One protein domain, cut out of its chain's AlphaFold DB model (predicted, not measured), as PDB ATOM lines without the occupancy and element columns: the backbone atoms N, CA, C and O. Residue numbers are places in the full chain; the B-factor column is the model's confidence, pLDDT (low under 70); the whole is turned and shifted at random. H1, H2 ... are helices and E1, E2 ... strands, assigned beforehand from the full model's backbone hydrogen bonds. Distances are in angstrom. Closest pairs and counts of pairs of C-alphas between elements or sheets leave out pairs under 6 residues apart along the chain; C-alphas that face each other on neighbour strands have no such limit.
ATOM      1  N   THR A  16     270.924 167.627 156.801       84.19
ATOM      2  CA  THR A  16     269.491 167.328 156.735       84.19
ATOM      3  C   THR A  16     268.728 168.455 156.038       84.19
ATOM      4  O   THR A  16     267.926 168.179 155.148       84.19
ATOM      5  N   ILE A  17     269.016 169.722 156.353       87.38
ATOM      6  CA  ILE A  17     268.387 170.874 155.685       87.38
ATOM      7  C   ILE A  17     268.691 170.887 154.178       87.38
ATOM      8  O   ILE A  17     267.801 171.177 153.377       87.38
ATOM      9  N   GLU A  18     269.926 170.573 153.775       87.00
ATOM     10  CA  GLU A  18     270.293 170.440 152.357       87.00
ATOM     11  C   GLU A  18     269.483 169.336 151.659       87.00
ATOM     12  O   GLU A  18     268.903 169.593 150.605       87.00
ATOM     13  N   LEU A  19     269.350 168.160 152.279       90.56
ATOM     14  CA  LEU A  19     268.560 167.049 151.736       90.56
ATOM     15  C   LEU A  19     267.084 167.427 151.534       90.56
ATOM     16  O   LEU A  19     266.492 167.112 150.503       90.56
ATOM     17  N   PHE A  20     266.482 168.139 152.491       88.25
ATOM     18  CA  PHE A  20     265.093 168.595 152.375       88.25
ATOM     19  C   PHE A  20     264.897 169.590 151.218       88.25
ATOM     20  O   PHE A  20     263.875 169.541 150.525       88.25
ATOM     21  N   LYS A  21     265.887 170.451 150.947       85.62
ATOM     22  CA  LYS A  21     265.862 171.339 149.772       85.62
ATOM     23  C   LYS A  21     265.889 170.548 148.464       85.62
ATOM     24  O   LYS A  21     265.148 170.893 147.547       85.62
ATOM     25  N   GLU A  22     266.679 169.477 148.386       86.69
ATOM     26  CA  GLU A  22     266.752 168.617 147.193       86.69
ATOM     27  C   GLU A  22     265.409 167.944 146.864       86.69
ATOM     28  O   GLU A  22     265.072 167.790 145.691       86.69
ATOM     29  N   ILE A  23     264.606 167.607 147.880       86.44
ATOM     30  CA  ILE A  23     263.272 166.997 147.709       86.44
ATOM     31  C   ILE A  23     262.123 168.022 147.633       86.44
ATOM     32  O   ILE A  23     260.954 167.644 147.694       86.44
ATOM     33  N   GLY A  24     262.430 169.317 147.480       81.62
ATOM     34  CA  GLY A  24     261.445 170.364 147.175       81.62
ATOM     35  C   GLY A  24     260.925 171.181 148.363       81.62
ATOM     36  O   GLY A  24     260.019 171.999 148.183       81.62
ATOM     37  N   TRP A  25     261.497 171.034 149.564       86.50
ATOM     38  CA  TRP A  25     261.160 171.864 150.729       86.50
ATOM     39  C   TRP A  25     261.928 173.191 150.679       86.50
ATOM     40  O   TRP A  25     262.907 173.419 151.386       86.50
ATOM     41  N   ASN A  26     261.480 174.086 149.799       77.62
ATOM     42  CA  ASN A  26     262.190 175.332 149.487       77.62
ATOM     43  C   ASN A  26     262.052 176.431 150.558       77.62
ATOM     44  O   ASN A  26     262.734 177.453 150.478       77.62
ATOM     45  N   LYS A  27     261.172 176.255 151.553       83.44
ATOM     46  CA  LYS A  27     260.968 177.209 152.652       83.44
ATOM     47  C   LYS A  27     261.600 176.657 153.929       83.44
ATOM     48  O   LYS A  27     261.045 175.758 154.554       83.44
ATOM     49  N   THR A  28     262.747 177.209 154.317       83.94
ATOM     50  CA  THR A  28     263.485 176.818 155.528       83.94
ATOM     51  C   THR A  28     263.681 178.029 156.436       83.94
ATOM     52  O   THR A  28     264.130 179.066 155.941       83.94
ATOM     53  N   ALA A  29     263.418 177.909 157.736       83.94
ATOM     54  CA  ALA A  29     263.713 178.965 158.707       83.94
ATOM     55  C   ALA A  29     264.392 178.401 159.960       83.94
ATOM     56  O   ALA A  29     263.938 177.406 160.525       83.94
ATOM     57  N   ASN A  30     265.450 179.075 160.414       80.69
ATOM     58  CA  ASN A  30     265.981 178.877 161.758       80.69
ATOM     59  C   ASN A  30     265.131 179.717 162.720       80.69
ATOM     60  O   ASN A  30     265.069 180.941 162.604       80.69
ATOM     61  N   CYS A  31     264.441 179.039 163.626       81.62
ATOM     62  CA  CYS A  31     263.428 179.605 164.508       81.62
ATOM     63  C   CYS A  31     263.980 179.907 165.909       81.62
ATOM     64  O   CYS A  31     263.207 180.246 166.806       81.62
ATOM     65  N   TYR A  32     265.304 179.831 166.099       74.06
ATOM     66  CA  TYR A  32     265.940 180.072 167.395       74.06
ATOM     67  C   TYR A  32     265.586 181.464 167.943       74.06
ATOM     68  O   TYR A  32     265.239 181.603 169.111       74.06
ATOM     69  N   HIS A  33     265.585 182.480 167.072       76.69
ATOM     70  CA  HIS A  33     265.189 183.860 167.384       76.69
ATOM     71  C   HIS A  33     263.775 184.202 166.924       76.69
ATOM     72  O   HIS A  33     263.500 185.345 166.559       76.69
ATOM     73  N   GLU A  34     262.870 183.224 166.880       78.00
ATOM     74  CA  GLU A  34     261.495 183.506 166.475       78.00
ATOM     75  C   GLU A  34     260.894 184.655 167.306       78.00
ATOM     76  O   GLU A  34     260.177 185.486 166.755       78.00
ATOM     77  N   TRP A  35     261.226 184.719 168.598       78.75
ATOM     78  CA  TRP A  35     260.690 185.668 169.567       78.75
ATOM     79  C   TRP A  35     261.658 186.820 169.830       78.75
ATOM     80  O   TRP A  35     262.740 186.595 170.368       78.75
ATOM     81  N   GLN A  36     261.237 188.044 169.513       77.19
ATOM     82  CA  GLN A  36     261.940 189.290 169.840       77.19
ATOM     83  C   GLN A  36     260.918 190.295 170.388       77.19
ATOM     84  O   GLN A  36     259.859 190.468 169.786       77.19
ATOM     85  N   ASP A  37     261.201 190.919 171.537       76.06
ATOM     86  CA  ASP A  37     260.294 191.866 172.216       76.06
ATOM     87  C   ASP A  37     258.844 191.343 172.363       76.06
ATOM     88  O   ASP A  37     257.878 192.025 172.011       76.06
ATOM     89  N   ASP A  38     258.693 190.091 172.817       70.75
ATOM     90  CA  ASP A  38     257.413 189.367 172.953       70.75
ATOM     91  C   ASP A  38     256.583 189.232 171.661       70.75
ATOM     92  O   ASP A  38     255.388 188.927 171.694       70.75
ATOM     93  N   LYS A  39     257.213 189.394 170.491       79.81
ATOM     94  CA  LYS A  39     256.584 189.183 169.183       79.81
ATOM     95  C   LYS A  39     257.261 188.051 168.424       79.81
ATOM     96  O   LYS A  39     258.482 188.017 168.286       79.81
ATOM     97  N   SER A  40     256.451 187.141 167.892       87.00
ATOM     98  CA  SER A  40     256.910 186.072 167.006       87.00
ATOM     99  C   SER A  40     257.039 186.569 165.564       87.00
ATOM    100  O   SER A  40     256.077 187.056 164.966       87.00
ATOM    101  N   THR A  41     258.204 186.354 164.961       85.88
ATOM    102  CA  THR A  41     258.456 186.563 163.523       85.88
ATOM    103  C   THR A  41     257.703 185.567 162.633       85.88
ATOM    104  O   THR A  41     257.481 185.842 161.453       85.88
ATOM    105  N   LEU A  42     257.253 184.436 163.191       85.25
ATOM    106  CA  LEU A  42     256.414 183.442 162.512       85.25
ATOM    107  C   LEU A  42     254.912 183.640 162.784       85.25
ATOM    108  O   LEU A  42     254.084 182.921 162.219       85.25
ATOM    109  N   GLY A  43     254.559 184.639 163.601       83.75
ATOM    110  CA  GLY A  43     253.187 185.035 163.908       83.75
ATOM    111  C   GLY A  43     252.471 184.144 164.928       83.75
ATOM    112  O   GLY A  43     251.243 184.098 164.919       83.75
ATOM    113  N   ARG A  44     253.222 183.441 165.787       88.31
ATOM    114  CA  ARG A  44     252.691 182.764 166.982       88.31
ATOM    115  C   ARG A  44     252.352 183.783 168.073       88.31
ATOM    116  O   ARG A  44     253.103 184.732 168.284       88.31
ATOM    117  N   ASN A  45     251.254 183.574 168.797       83.62
ATOM    118  CA  ASN A  45     250.878 184.427 169.936       83.62
ATOM    119  C   ASN A  45     251.477 183.932 171.255       83.62
ATOM    120  O   ASN A  45     251.600 184.693 172.211       83.62
ATOM    121  N   SER A  46     251.877 182.657 171.316       82.38
ATOM    122  CA  SER A  46     252.557 182.081 172.475       82.38
ATOM    123  C   SER A  46     253.577 181.018 172.073       82.38
ATOM    124  O   SER A  46     253.370 180.265 171.119       82.38
ATOM    125  N   ARG A  47     254.641 180.868 172.875       76.69
ATOM    126  CA  ARG A  47     255.600 179.753 172.770       76.69
ATOM    127  C   ARG A  47     254.964 178.377 173.030       76.69
ATOM    128  O   ARG A  47     255.604 177.364 172.762       76.69
ATOM    129  N   LYS A  48     253.721 178.320 173.529       76.12
ATOM    130  CA  LYS A  48     252.937 177.079 173.673       76.12
ATOM    131  C   LYS A  48     252.326 176.589 172.355       76.12
ATOM    132  O   LYS A  48     252.031 175.407 172.226       76.12
ATOM    133  N   GLU A  49     252.122 177.476 171.379       80.94
ATOM    134  CA  GLU A  49     251.492 177.110 170.107       80.94
ATOM    135  C   GLU A  49     252.444 176.247 169.278       80.94
ATOM    136  O   GLU A  49     253.591 176.627 169.067       80.94
ATOM    137  N   VAL A  50     251.977 175.106 168.780       84.06
ATOM    138  CA  VAL A  50     252.776 174.218 167.913       84.06
ATOM    139  C   VAL A  50     252.405 174.338 166.432       84.06
ATOM    140  O   VAL A  50     253.066 173.762 165.574       84.06
ATOM    141  N   VAL A  51     251.366 175.121 166.123       89.12
ATOM    142  CA  VAL A  51     250.845 175.341 164.769       89.12
ATOM    143  C   VAL A  51     251.058 176.798 164.367       89.12
ATOM    144  O   VAL A  51     250.685 177.716 165.094       89.12
ATOM    145  N   LEU A  52     251.612 177.027 163.173       91.12
ATOM    146  CA  LEU A  52     251.753 178.366 162.591       91.12
ATOM    147  C   LEU A  52     250.427 178.822 161.972       91.12
ATOM    148  O   LEU A  52     250.259 178.809 160.750       91.12
ATOM    149  N   VAL A  53     249.480 179.231 162.821       92.25
ATOM    150  CA  VAL A  53     248.112 179.616 162.423       92.25
ATOM    151  C   VAL A  53     248.070 180.617 161.256       92.25
ATOM    152  O   VAL A  53     247.286 180.396 160.328       92.25
ATOM    153  N   PRO A  54     248.918 181.666 161.190       90.75
ATOM    154  CA  PRO A  54     248.908 182.591 160.053       90.75
ATOM    155  C   PRO A  54     249.277 181.940 158.715       90.75
ATOM    156  O   PRO A  54     248.766 182.353 157.671       90.75
ATOM    157  N   GLN A  55     250.161 180.937 158.721       90.31
ATOM    158  CA  GLN A  55     250.517 180.186 157.513       90.31
ATOM    159  C   GLN A  55     249.441 179.156 157.169       90.31
ATOM    160  O   GLN A  55     249.030 179.082 156.011       90.31
ATOM    161  N   LEU A  56     248.931 178.438 158.176       93.19
ATOM    162  CA  LEU A  56     247.843 177.476 158.010       93.19
ATOM    163  C   LEU A  56     246.618 178.141 157.378       93.19
ATOM    164  O   LEU A  56     246.104 177.651 156.380       93.19
ATOM    165  N   ARG A  57     246.210 179.310 157.880       94.88
ATOM    166  CA  ARG A  57     245.095 180.087 157.321       94.88
ATOM    167  C   ARG A  57     245.288 180.397 155.841       94.88
ATOM    168  O   ARG A  57     244.385 180.157 155.048       94.88
ATOM    169  N   LYS A  58     246.468 180.898 155.454       92.62
ATOM    170  CA  LYS A  58     246.784 181.201 154.046       92.62
ATOM    171  C   LYS A  58     246.706 179.951 153.169       92.62
ATOM    172  O   LYS A  58     246.192 180.034 152.054       92.62
ATOM    173  N   ALA A  59     247.196 178.814 153.662       93.12
ATOM    174  CA  ALA A  59     247.133 177.543 152.948       93.12
ATOM    175  C   ALA A  59     245.685 177.045 152.808       93.12
ATOM    176  O   ALA A  59     245.260 176.749 151.695       93.12
ATOM    177  N   LEU A  60     244.900 177.037 153.890       95.38
ATOM    178  CA  LEU A  60     243.502 176.597 153.865       95.38
ATOM    179  C   LEU A  60     242.639 177.471 152.947       95.38
ATOM    180  O   LEU A  60     241.864 176.926 152.164       95.38
ATOM    181  N   THR A  61     242.813 178.797 152.961       95.25
ATOM    182  CA  THR A  61     242.119 179.698 152.023       95.25
ATOM    183  C   THR A  61     242.513 179.426 150.569       95.25
ATOM    184  O   THR A  61     241.666 179.480 149.685       95.25
ATOM    185  N   ARG A  62     243.786 179.101 150.299       94.19
ATOM    186  CA  ARG A  62     244.249 178.763 148.941       94.19
ATOM    187  C   ARG A  62     243.688 177.427 148.451       94.19
ATOM    188  O   ARG A  62     243.339 177.319 147.282       94.19
ATOM    189  N   LEU A  63     243.630 176.422 149.325       93.69
ATOM    190  CA  LEU A  63     243.128 175.085 148.996       93.69
ATOM    191  C   LEU A  63     241.599 175.032 148.884       93.69
ATOM    192  O   LEU A  63     241.076 174.133 148.228       93.69
ATOM    193  N   ASN A  64     240.896 175.983 149.501       95.00
ATOM    194  CA  ASN A  64     239.437 176.018 149.573       95.00
ATOM    195  C   ASN A  64     238.893 177.408 149.183       95.00
ATOM    196  O   ASN A  64     238.337 178.105 150.034       95.00
ATOM    197  N   PRO A  65     239.051 177.838 147.916       92.69
ATOM    198  CA  PRO A  65     238.680 179.189 147.480       92.69
ATOM    199  C   PRO A  65     237.171 179.467 147.548       92.69
ATOM    200  O   PRO A  65     236.772 180.625 147.642       92.69
ATOM    201  N   ASP A  66     236.347 178.417 147.520       90.31
ATOM    202  CA  ASP A  66     234.884 178.516 147.508       90.31
ATOM    203  C   ASP A  66     234.260 178.545 148.914       90.31
ATOM    204  O   ASP A  66     233.051 178.738 149.049       90.31
ATOM    205  N   LEU A  67     235.063 178.342 149.968       91.12
ATOM    206  CA  LEU A  67     234.579 178.293 151.348       91.12
ATOM    207  C   LEU A  67     234.642 179.664 152.026       91.12
ATOM    208  O   LEU A  67     235.536 180.479 151.787       91.12
ATOM    209  N   SER A  68     233.681 179.909 152.918       89.62
ATOM    210  CA  SER A  68     233.623 181.148 153.695       89.62
ATOM    211  C   SER A  68     234.791 181.265 154.682       89.62
ATOM    212  O   SER A  68     235.332 180.265 155.156       89.62
ATOM    213  N   THR A  69     235.151 182.491 155.073       88.75
ATOM    214  CA  THR A  69     236.171 182.707 156.116       88.75
ATOM    215  C   THR A  69     235.790 182.033 157.434       88.75
ATOM    216  O   THR A  69     236.664 181.485 158.092       88.75
ATOM    217  N   ALA A  70     234.492 181.991 157.758       87.31
ATOM    218  CA  ALA A  70     233.968 181.314 158.942       87.31
ATOM    219  C   ALA A  70     234.215 179.795 158.909       87.31
ATOM    220  O   ALA A  70     234.593 179.219 159.925       87.31
ATOM    221  N   ALA A  71     234.072 179.148 157.746       91.06
ATOM    222  CA  ALA A  71     234.417 177.732 157.588       91.06
ATOM    223  C   ALA A  71     235.913 177.486 157.851       91.06
ATOM    224  O   ALA A  71     236.284 176.530 158.531       91.06
ATOM    225  N   ILE A  72     236.775 178.372 157.339       95.19
ATOM    226  CA  ILE A  72     238.228 178.296 157.549       95.19
ATOM    227  C   ILE A  72     238.589 178.524 159.023       95.19
ATOM    228  O   ILE A  72     239.453 177.821 159.540       95.19
ATOM    229  N   ASP A  73     237.931 179.468 159.701       93.25
ATOM    230  CA  ASP A  73     238.123 179.736 161.132       93.25
ATOM    231  C   ASP A  73     237.789 178.514 161.989       93.25
ATOM    232  O   ASP A  73     238.639 178.057 162.752       93.25
ATOM    233  N   LEU A  74     236.606 177.924 161.786       92.31
ATOM    234  CA  LEU A  74     236.180 176.713 162.493       92.31
ATOM    235  C   LEU A  74     237.126 175.535 162.233       92.31
ATOM    236  O   LEU A  74     237.432 174.763 163.138       92.31
ATOM    237  N   ALA A  75     237.640 175.406 161.007       95.31
ATOM    238  CA  ALA A  75     238.597 174.353 160.696       95.31
ATOM    239  C   ALA A  75     239.954 174.567 161.376       95.31
ATOM    240  O   ALA A  75     240.587 173.599 161.792       95.31
ATOM    241  N   ILE A  76     240.407 175.816 161.512       95.31
ATOM    242  CA  ILE A  76     241.616 176.148 162.273       95.31
ATOM    243  C   ILE A  76     241.406 175.838 163.753       95.31
ATOM    244  O   ILE A  76     242.290 175.234 164.358       95.31
ATOM    245  N   GLU A  77     240.262 176.208 164.330       92.81
ATOM    246  CA  GLU A  77     239.925 175.879 165.721       92.81
ATOM    247  C   GLU A  77     239.975 174.367 165.947       92.81
ATOM    248  O   GLU A  77     240.662 173.911 166.857       92.81
ATOM    249  N   GLU A  78     239.372 173.576 165.059       93.69
ATOM    250  CA  GLU A  78     239.387 172.118 165.173       93.69
ATOM    251  C   GLU A  78     240.799 171.524 165.002       93.69
ATOM    252  O   GLU A  78     241.222 170.661 165.775       93.69
ATOM    253  N   LEU A  79     241.587 172.015 164.036       92.25
ATOM    254  CA  LEU A  79     242.972 171.566 163.817       92.25
ATOM    255  C   LEU A  79     243.915 171.948 164.964       92.25
ATOM    256  O   LEU A  79     244.891 171.244 165.213       92.25
ATOM    257  N   THR A  80     243.636 173.052 165.657       91.06
ATOM    258  CA  THR A  80     244.448 173.552 166.783       91.06
ATOM    259  C   THR A  80     243.898 173.165 168.153       91.06
ATOM    260  O   THR A  80     244.565 173.401 169.162       91.06
ATOM    261  N   ARG A  81     242.719 172.530 168.197       88.12
ATOM    262  CA  ARG A  81     242.078 172.018 169.409       88.12
ATOM    263  C   ARG A  81     243.051 171.153 170.205       88.12
ATOM    264  O   ARG A  81     243.678 170.240 169.658       88.12
ATOM    265  N   SER A  82     243.157 171.430 171.505       80.50
ATOM    266  CA  SER A  82     243.960 170.598 172.396       80.50
ATOM    267  C   SER A  82     243.391 169.186 172.430       80.50
ATOM    268  O   SER A  82     242.210 168.987 172.704       80.50
ATOM    269  N   ARG A  83     244.263 168.213 172.179       83.12
ATOM    270  CA  ARG A  83     243.979 166.776 172.275       83.12
ATOM    271  C   ARG A  83     244.758 166.138 173.420       83.12
ATOM    272  O   ARG A  83     244.983 164.940 173.425       83.12
ATOM    273  N   SER A  84     245.186 166.946 174.391       70.31
ATOM    274  CA  SER A  84     245.976 166.495 175.543       70.31
ATOM    275  C   SER A  84     245.235 165.515 176.455       70.31
ATOM    276  O   SER A  84     245.863 164.896 177.304       70.31
ATOM    277  N   THR A  85     243.912 165.416 176.316       61.22
ATOM    278  CA  THR A  85     243.055 164.458 177.025       61.22
ATOM    279  C   THR A  85     242.882 163.138 176.275       61.22
ATOM    280  O   THR A  85     242.244 162.247 176.812       61.22
ATOM    281  N   LEU A  86     243.392 163.027 175.043       65.94
ATOM    282  CA  LEU A  86     243.389 161.793 174.259       65.94
ATOM    283  C   LEU A  86     244.740 161.084 174.411       65.94
ATOM    284  O   LEU A  86     245.774 161.740 174.581       65.94
ATOM    285  N   SER A  87     244.750 159.758 174.259       69.50
ATOM    286  CA  SER A  87     245.994 159.014 174.035       69.50
ATOM    287  C   SER A  87     246.742 159.536 172.797       69.50
ATOM    288  O   SER A  87     246.150 160.119 171.880       69.50
ATOM    289  N   LEU A  88     248.066 159.345 172.746       63.22
ATOM    290  CA  LEU A  88     248.887 159.814 171.620       63.22
ATOM    291  C   LEU A  88     248.428 159.186 170.298       63.22
ATOM    292  O   LEU A  88     248.428 159.842 169.257       63.22
ATOM    293  N   GLU A  89     248.020 157.926 170.343       77.88
ATOM    294  CA  GLU A  89     247.497 157.150 169.231       77.88
ATOM    295  C   GLU A  89     246.169 157.729 168.728       77.88
ATOM    296  O   GLU A  89     246.018 157.951 167.523       77.88
ATOM    297  N   ASN A  90     245.234 158.036 169.635       72.69
ATOM    298  CA  ASN A  90     243.929 158.611 169.294       72.69
ATOM    299  C   ASN A  90     244.057 160.046 168.785       72.69
ATOM    300  O   ASN A  90     243.508 160.368 167.729       72.69
ATOM    301  N   ALA A  91     244.872 160.868 169.448       79.69
ATOM    302  CA  ALA A  91     245.200 162.208 168.979       79.69
ATOM    303  C   ALA A  91     245.804 162.172 167.565       79.69
ATOM    304  O   ALA A  91     245.367 162.917 166.684       79.69
ATOM    305  N   ASN A  92     246.758 161.266 167.313       84.19
ATOM    306  CA  ASN A  92     247.365 161.100 165.991       84.19
ATOM    307  C   ASN A  92     246.358 160.612 164.944       84.19
ATOM    308  O   ASN A  92     246.369 161.105 163.818       84.19
ATOM    309  N   ARG A  93     245.481 159.665 165.292       88.56
ATOM    310  CA  ARG A  93     244.454 159.124 164.391       88.56
ATOM    311  C   ARG A  93     243.392 160.164 164.037       88.56
ATOM    312  O   ARG A  93     242.997 160.239 162.873       88.56
ATOM    313  N   GLU A  94     242.963 160.982 164.994       89.56
ATOM    314  CA  GLU A  94     242.031 162.085 164.749       89.56
ATOM    315  C   GLU A  94     242.662 163.132 163.827       89.56
ATOM    316  O   GLU A  94     242.097 163.443 162.779       89.56
ATOM    317  N   ILE A  95     243.877 163.596 164.144       91.12
ATOM    318  CA  ILE A  95     244.618 164.529 163.282       91.12
ATOM    319  C   ILE A  95     244.826 163.930 161.890       91.12
ATOM    320  O   ILE A  95     244.594 164.607 160.891       91.12
ATOM    321  N   TYR A  96     245.195 162.652 161.790       92.88
ATOM    322  CA  TYR A  96     245.352 161.969 160.508       92.88
ATOM    323  C   TYR A  96     244.060 161.987 159.681       92.88
ATOM    324  O   TYR A  96     244.117 162.292 158.489       92.88
ATOM    325  N   ARG A  97     242.896 161.717 160.292       93.44
ATOM    326  CA  ARG A  97     241.589 161.814 159.614       93.44
ATOM    327  C   ARG A  97     241.297 163.246 159.172       93.44
ATOM    328  O   ARG A  97     240.919 163.445 158.024       93.44
ATOM    329  N   LEU A  98     241.555 164.248 160.012       95.25
ATOM    330  CA  LEU A  98     241.380 165.658 159.637       95.25
ATOM    331  C   LEU A  98     242.274 166.064 158.453       95.25
ATOM    332  O   LEU A  98     241.830 166.779 157.556       95.25
ATOM    333  N   LEU A  99     243.519 165.579 158.415       92.75
ATOM    334  CA  LEU A  99     244.456 165.835 157.318       92.75
ATOM    335  C   LEU A  99     244.068 165.098 156.026       92.75
ATOM    336  O   LEU A  99     244.187 165.654 154.931       92.75
ATOM    337  N   LYS A 100     243.628 163.841 156.143       91.69
ATOM    338  CA  LYS A 100     243.293 162.972 155.009       91.69
ATOM    339  C   LYS A 100     241.926 163.295 154.412       91.69
ATOM    340  O   LYS A 100     241.826 163.485 153.202       91.69
ATOM    341  N   ASP A 101     240.906 163.347 155.259       92.19
ATOM    342  CA  ASP A 101     239.496 163.421 154.873       92.19
ATOM    343  C   ASP A 101     238.982 164.874 154.842       92.19
ATOM    344  O   ASP A 101     237.940 165.152 154.247       92.19
ATOM    345  N   GLY A 102     239.735 165.809 155.431       92.12
ATOM    346  CA  GLY A 102     239.350 167.208 155.592       92.12
ATOM    347  C   GLY A 102     238.556 167.461 156.875       92.12
ATOM    348  O   GLY A 102     238.007 166.551 157.499       92.12
ATOM    349  N   VAL A 103     238.491 168.727 157.282       95.75
ATOM    350  CA  VAL A 103     237.795 169.155 158.500       95.75
ATOM    351  C   VAL A 103     236.344 169.470 158.169       95.75
ATOM    352  O   VAL A 103     236.067 170.368 157.375       95.75
ATOM    353  N   LYS A 104     235.401 168.741 158.766       93.81
ATOM    354  CA  LYS A 104     233.967 168.989 158.575       93.81
ATOM    355  C   LYS A 104     233.507 170.084 159.528       93.81
ATOM    356  O   LYS A 104     233.597 169.918 160.739       93.81
ATOM    357  N   VAL A 105     232.987 171.176 158.984       92.00
ATOM    358  CA  VAL A 105     232.518 172.341 159.741       92.00
ATOM    359  C   VAL A 105     231.070 172.644 159.375       92.00
ATOM    360  O   VAL A 105     230.663 172.482 158.225       92.00
ATOM    361  N   LYS A 106     230.274 173.063 160.357       86.94
ATOM    362  CA  LYS A 106     228.901 173.521 160.126       86.94
ATOM    363  C   LYS A 106     228.909 175.031 159.940       86.94
ATOM    364  O   LYS A 106     229.382 175.749 160.818       86.94
ATOM    365  N   THR A 107     228.386 175.506 158.819       83.31
ATOM    366  CA  THR A 107     228.224 176.936 158.540       83.31
ATOM    367  C   THR A 107     226.779 177.254 158.181       83.31
ATOM    368  O   THR A 107     225.989 176.373 157.851       83.31
ATOM    369  N   PHE A 108     226.420 178.530 158.275       76.31
ATOM    370  CA  PHE A 108     225.090 179.017 157.929       76.31
ATOM    371  C   PHE A 108     225.158 179.751 156.597       76.31
ATOM    372  O   PHE A 108     225.890 180.739 156.461       76.31
ATOM    373  N   ARG A 109     224.396 179.287 155.602       66.12
ATOM    374  CA  ARG A 109     224.290 179.987 154.321       66.12
ATOM    375  C   ARG A 109     223.090 180.929 154.377       66.12
ATOM    376  O   ARG A 109     221.946 180.496 154.483       66.12
ATOM    377  N   ARG A 110     223.356 182.236 154.290       57.44
ATOM    378  CA  ARG A 110     222.307 183.265 154.286       57.44
ATOM    379  C   ARG A 110     221.494 183.173 152.995       57.44
ATOM    380  O   ARG A 110     222.040 183.393 151.912       57.44
ATOM    381  N   ASN A 111     220.201 182.881 153.102       54.84
ATOM    382  CA  ASN A 111     219.288 182.947 151.962       54.84
ATOM    383  C   ASN A 111     218.924 184.410 151.655       54.84
ATOM    384  O   ASN A 111     218.691 185.216 152.551       54.84
ATOM    385  N   VAL A 112     218.889 184.770 150.368       54.00
ATOM    386  CA  VAL A 112     218.629 186.151 149.897       54.00
ATOM    387  C   VAL A 112     217.126 186.504 149.938       54.00
ATOM    388  O   VAL A 112     216.744 187.651 149.717       54.00
ATOM    389  N   SER A 113     216.250 185.547 150.253       53.94
ATOM    390  CA  SER A 113     214.815 185.773 150.462       53.94
ATOM    391  C   SER A 113     214.518 186.200 151.902       53.94
ATOM    392  O   SER A 113     214.901 185.509 152.839       53.94
ATOM    393  N   GLN A 114     213.783 187.305 152.070       49.81
ATOM    394  CA  GLN A 114     213.483 187.956 153.359       49.81
ATOM    395  C   GLN A 114     212.667 187.121 154.374       49.81
ATOM    396  O   GLN A 114     212.480 187.594 155.487       49.81
ATOM    397  N   ASP A 115     212.251 185.893 154.041       51.19
ATOM    398  CA  ASP A 115     211.347 185.063 154.860       51.19
ATOM    399  C   ASP A 115     211.833 183.610 155.093       51.19
ATOM    400  O   ASP A 115     211.019 182.714 155.312       51.19
ATOM    401  N   ALA A 116     213.142 183.321 155.056       54.47
ATOM    402  CA  ALA A 116     213.655 181.971 155.344       54.47
ATOM    403  C   ALA A 116     214.774 181.969 156.398       54.47
ATOM    404  O   ALA A 116     215.706 182.766 156.314       54.47
ATOM    405  N   ASN A 117     214.678 181.047 157.368       54.59
ATOM    406  CA  ASN A 117     215.722 180.763 158.357       54.59
ATOM    407  C   ASN A 117     217.044 180.385 157.669       54.59
ATOM    408  O   ASN A 117     217.036 179.747 156.615       54.59
ATOM    409  N   ASP A 118     218.165 180.757 158.293       58.94
ATOM    410  CA  ASP A 118     219.505 180.360 157.863       58.94
ATOM    411  C   ASP A 118     219.603 178.823 157.778       58.94
ATOM    412  O   ASP A 118     219.264 178.115 158.728       58.94
ATOM    413  N   GLU A 119     220.038 178.301 156.630       68.12
ATOM    414  CA  GLU A 119     220.189 176.860 156.407       68.12
ATOM    415  C   GLU A 119     221.570 176.409 156.903       68.12
ATOM    416  O   GLU A 119     222.596 176.961 156.483       68.12
ATOM    417  N   GLU A 120     221.600 175.424 157.809       75.31
ATOM    418  CA  GLU A 120     222.838 174.769 158.240       75.31
ATOM    419  C   GLU A 120     223.389 173.902 157.106       75.31
ATOM    420  O   GLU A 120     222.761 172.935 156.673       75.31
ATOM    421  N   VAL A 121     224.599 174.222 156.656       82.25
ATOM    422  CA  VAL A 121     225.321 173.478 155.628       82.25
ATOM    423  C   VAL A 121     226.573 172.868 156.252       82.25
ATOM    424  O   VAL A 121     227.335 173.538 156.948       82.25
ATOM    425  N   LEU A 122     226.793 171.578 156.002       85.88
ATOM    426  CA  LEU A 122     228.031 170.900 156.374       85.88
ATOM    427  C   LEU A 122     229.054 171.073 155.245       85.88
ATOM    428  O   LEU A 122     228.891 170.516 154.159       85.88
ATOM    429  N   GLU A 123     230.115 171.825 155.506       89.50
ATOM    430  CA  GLU A 123     231.212 172.064 154.570       89.50
ATOM    431  C   GLU A 123     232.442 171.246 154.988       89.50
ATOM    432  O   GLU A 123     232.671 170.998 156.170       89.50
ATOM    433  N   THR A 124     233.240 170.779 154.025       94.31
ATOM    434  CA  THR A 124     234.488 170.042 154.300       94.31
ATOM    435  C   THR A 124     235.677 170.878 153.847       94.31
ATOM    436  O   THR A 124     235.851 171.110 152.653       94.31
ATOM    437  N   VAL A 125     236.496 171.323 154.799       96.19
ATOM    438  CA  VAL A 125     237.707 172.109 154.558       96.19
ATOM    439  C   VAL A 125     238.874 171.165 154.293       96.19
ATOM    440  O   VAL A 125     239.315 170.416 155.166       96.19
ATOM    441  N   LYS A 126     239.404 171.204 153.074       95.31
ATOM    442  CA  LYS A 126     240.543 170.392 152.650       95.31
ATOM    443  C   LYS A 126     241.842 170.934 153.248       95.31
ATOM    444  O   LYS A 126     242.142 172.116 153.090       95.31
ATOM    445  N   VAL A 127     242.626 170.072 153.895       94.88
ATOM    446  CA  VAL A 127     243.894 170.469 154.540       94.88
ATOM    447  C   VAL A 127     245.113 170.131 153.682       94.88
ATOM    448  O   VAL A 127     246.069 170.900 153.651       94.88
ATOM    449  N   ILE A 128     245.065 169.009 152.957       93.94
ATOM    450  CA  ILE A 128     246.128 168.554 152.054       93.94
ATOM    451  C   ILE A 128     245.547 168.314 150.656       93.94
ATOM    452  O   ILE A 128     244.508 167.666 150.485       93.94
ATOM    453  N   ASP A 129     246.238 168.808 149.631       92.44
ATOM    454  CA  ASP A 129     245.975 168.448 148.242       92.44
ATOM    455  C   ASP A 129     246.762 167.193 147.855       92.44
ATOM    456  O   ASP A 129     247.905 167.251 147.401       92.44
ATOM    457  N   TRP A 130     246.133 166.035 148.053       89.81
ATOM    458  CA  TRP A 130     246.696 164.733 147.690       89.81
ATOM    459  C   TRP A 130     246.802 164.514 146.178       89.81
ATOM    460  O   TRP A 130     247.614 163.705 145.733       89.81
ATOM    461  N   ASN A 131     245.997 165.229 145.386       90.31
ATOM    462  CA  ASN A 131     245.974 165.066 143.933       90.31
ATOM    463  C   ASN A 131     247.113 165.834 143.266       90.31
ATOM    464  O   ASN A 131     247.630 165.398 142.239       90.31
ATOM    465  N   ASN A 132     247.496 166.978 143.839       89.44
ATOM    466  CA  ASN A 132     248.567 167.806 143.307       89.44
ATOM    467  C   ASN A 132     249.508 168.256 144.438       89.44
ATOM    468  O   ASN A 132     249.334 169.338 145.003       89.44
ATOM    469  N   PRO A 133     250.521 167.436 144.788       86.19
ATOM    470  CA  PRO A 133     251.375 167.681 145.948       86.19
ATOM    471  C   PRO A 133     252.081 169.041 145.953       86.19
ATOM    472  O   PRO A 133     252.352 169.577 147.024       86.19
ATOM    473  N   SER A 134     252.344 169.618 144.777       86.12
ATOM    474  CA  SER A 134     252.975 170.935 144.602       86.12
ATOM    475  C   SER A 134     252.115 172.114 145.078       86.12
ATOM    476  O   SER A 134     252.656 173.195 145.301       86.12
ATOM    477  N   ASN A 135     250.804 171.919 145.268       88.94
ATOM    478  CA  ASN A 135     249.906 172.929 145.837       88.94
ATOM    479  C   ASN A 135     250.037 173.051 147.366       88.94
ATOM    480  O   ASN A 135     249.548 174.029 147.951       88.94
ATOM    481  N   ASN A 136     250.681 172.078 148.019       89.56
ATOM    482  CA  ASN A 136     250.898 172.072 149.463       89.56
ATOM    483  C   ASN A 136     252.106 172.935 149.850       89.56
ATOM    484  O   ASN A 136     253.080 173.054 149.107       89.56
ATOM    485  N   ASP A 137     252.046 173.531 151.040       87.81
ATOM    486  CA  ASP A 137     253.172 174.268 151.610       87.81
ATOM    487  C   ASP A 137     254.031 173.344 152.478       87.81
ATOM    488  O   ASP A 137     253.588 172.860 153.516       87.81
ATOM    489  N   PHE A 138     255.284 173.149 152.069       89.00
ATOM    490  CA  PHE A 138     256.289 172.412 152.831       89.00
ATOM    491  C   PHE A 138     257.258 173.394 153.493       89.00
ATOM    492  O   PHE A 138     258.016 174.090 152.811       89.00
ATOM    493  N   PHE A 139     257.204 173.480 154.821       88.31
ATOM    494  CA  PHE A 139     258.013 174.395 155.623       88.31
ATOM    495  C   PHE A 139     258.880 173.608 156.601       88.31
ATOM    496  O   PHE A 139     258.363 172.880 157.444       88.31
ATOM    497  N   LEU A 140     260.197 173.776 156.494       87.62
ATOM    498  CA  LEU A 140     261.159 173.179 157.411       87.62
ATOM    499  C   LEU A 140     261.593 174.221 158.445       87.62
ATOM    500  O   LEU A 140     262.248 175.211 158.111       87.62
ATOM    501  N   ALA A 141     261.252 173.977 159.704       86.62
ATOM    502  CA  ALA A 141     261.754 174.746 160.834       86.62
ATOM    503  C   ALA A 141     262.953 174.025 161.452       86.62
ATOM    504  O   ALA A 141     262.877 172.826 161.717       86.62
ATOM    505  N   SER A 142     264.032 174.753 161.730       82.69
ATOM    506  CA  SER A 142     265.094 174.282 162.619       82.69
ATOM    507  C   SER A 142     265.133 175.124 163.891       82.69
ATOM    508  O   SER A 142     264.684 176.271 163.880       82.69
ATOM    509  N   GLN A 143     265.599 174.544 165.000       78.50
ATOM    510  CA  GLN A 143     265.693 175.230 166.297       78.50
ATOM    511  C   GLN A 143     264.357 175.862 166.762       78.50
ATOM    512  O   GLN A 143     264.306 177.004 167.215       78.50
TER     513      GLN A 143
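Overview. This is residues 16 to 143 of the 734 residues of the protein "Type I site-specific deoxyribonuclease" of Hyella patelloides LEGE 07179 (UniProt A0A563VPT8). An elongated, loosely built domain in which a group of three helices, H2, H3 and H4, lies between a small end and a long hairpin. The small end is made by the short helix H1 next to the two short strands E1 and E4, side by side; the hairpin of E2 and E3 begins by H3 and runs away to the other end of the longest axis. The printed part has 128 residues with four named helices and four named strands, in the order H1 E1 H2 H3 H4 E2 E3 E4. E1 and E4 form one parallel sheet of two strands, E2 and E3 one antiparallel sheet of two, and the class is mixed, helices and strands. The whole is loose, with a radius of gyration of the C-alphas of 17.6 A and spans of 59 by 36 by 32 A.

Along the chain. H1, residues 16 to 22, begins at C-alpha 16 (269.491, 167.328, 156.735). E1 is residues 27 to 30. H2, residues 53 to 63, is 15.0 A long, and H3, residues 69 to 80, is 16.3 A. H4, residues 88 to 101, is 19.5 A long and begins at C-alpha 88 (248.887, 159.814, 171.620). E2, residues 103 to 109, is 17.8 A long, and E3, residues 119 to 125, is 18.2 A. E4, residues 139 to 142, ends at C-alpha 142 (265.094, 174.282, 162.619).

Arrangement. The C-alphas of Ile 17 in H1 and Leu 140 in E4, the closest of the two elements, are 7.8 A apart. E1 and E4 are parallel at 18 degrees, with N 140 and O 27 within hydrogen-bond range at 2.9 A. H2 and H3 touch, closest at the C-alphas of Leu 60 and Ile 72, 6.7 A, at a steep tilt of 54 degrees, opposite ways. H3 and H4 are close but not clearly touching, closest at the C-alphas of Leu 79 and Ile 95, 7.2 A, at a shallow tilt of 26 degrees, opposite ways. The closest C-alphas of H3 and E2 are those of Ala 75 and Val 103, 5.7 A. E2 and E3 form a hairpin, antiparallel at 148 degrees, with N 105 and O 123 at 2.8 A. H4 and E3 are near each other, with 5 pairs of C-alphas within 10 A. H1 is apart from H2, H3 and H4. In H1, H3 and H4 every O i to N i+4 pair is within hydrogen-bond range; in H2, 6 of 7 are.

Size, cuts and confidence. The two C-alphas farthest apart, those of Thr 16 and Asp 115, are 60.8 A apart. The printed part has no cut. The links from E1 to H2, 22 residues, and from E3 to E4, 13 residues, are long. Mean pLDDT of the printed part is 83.9; residues 85 to 88 and 109 to 119 are under 70.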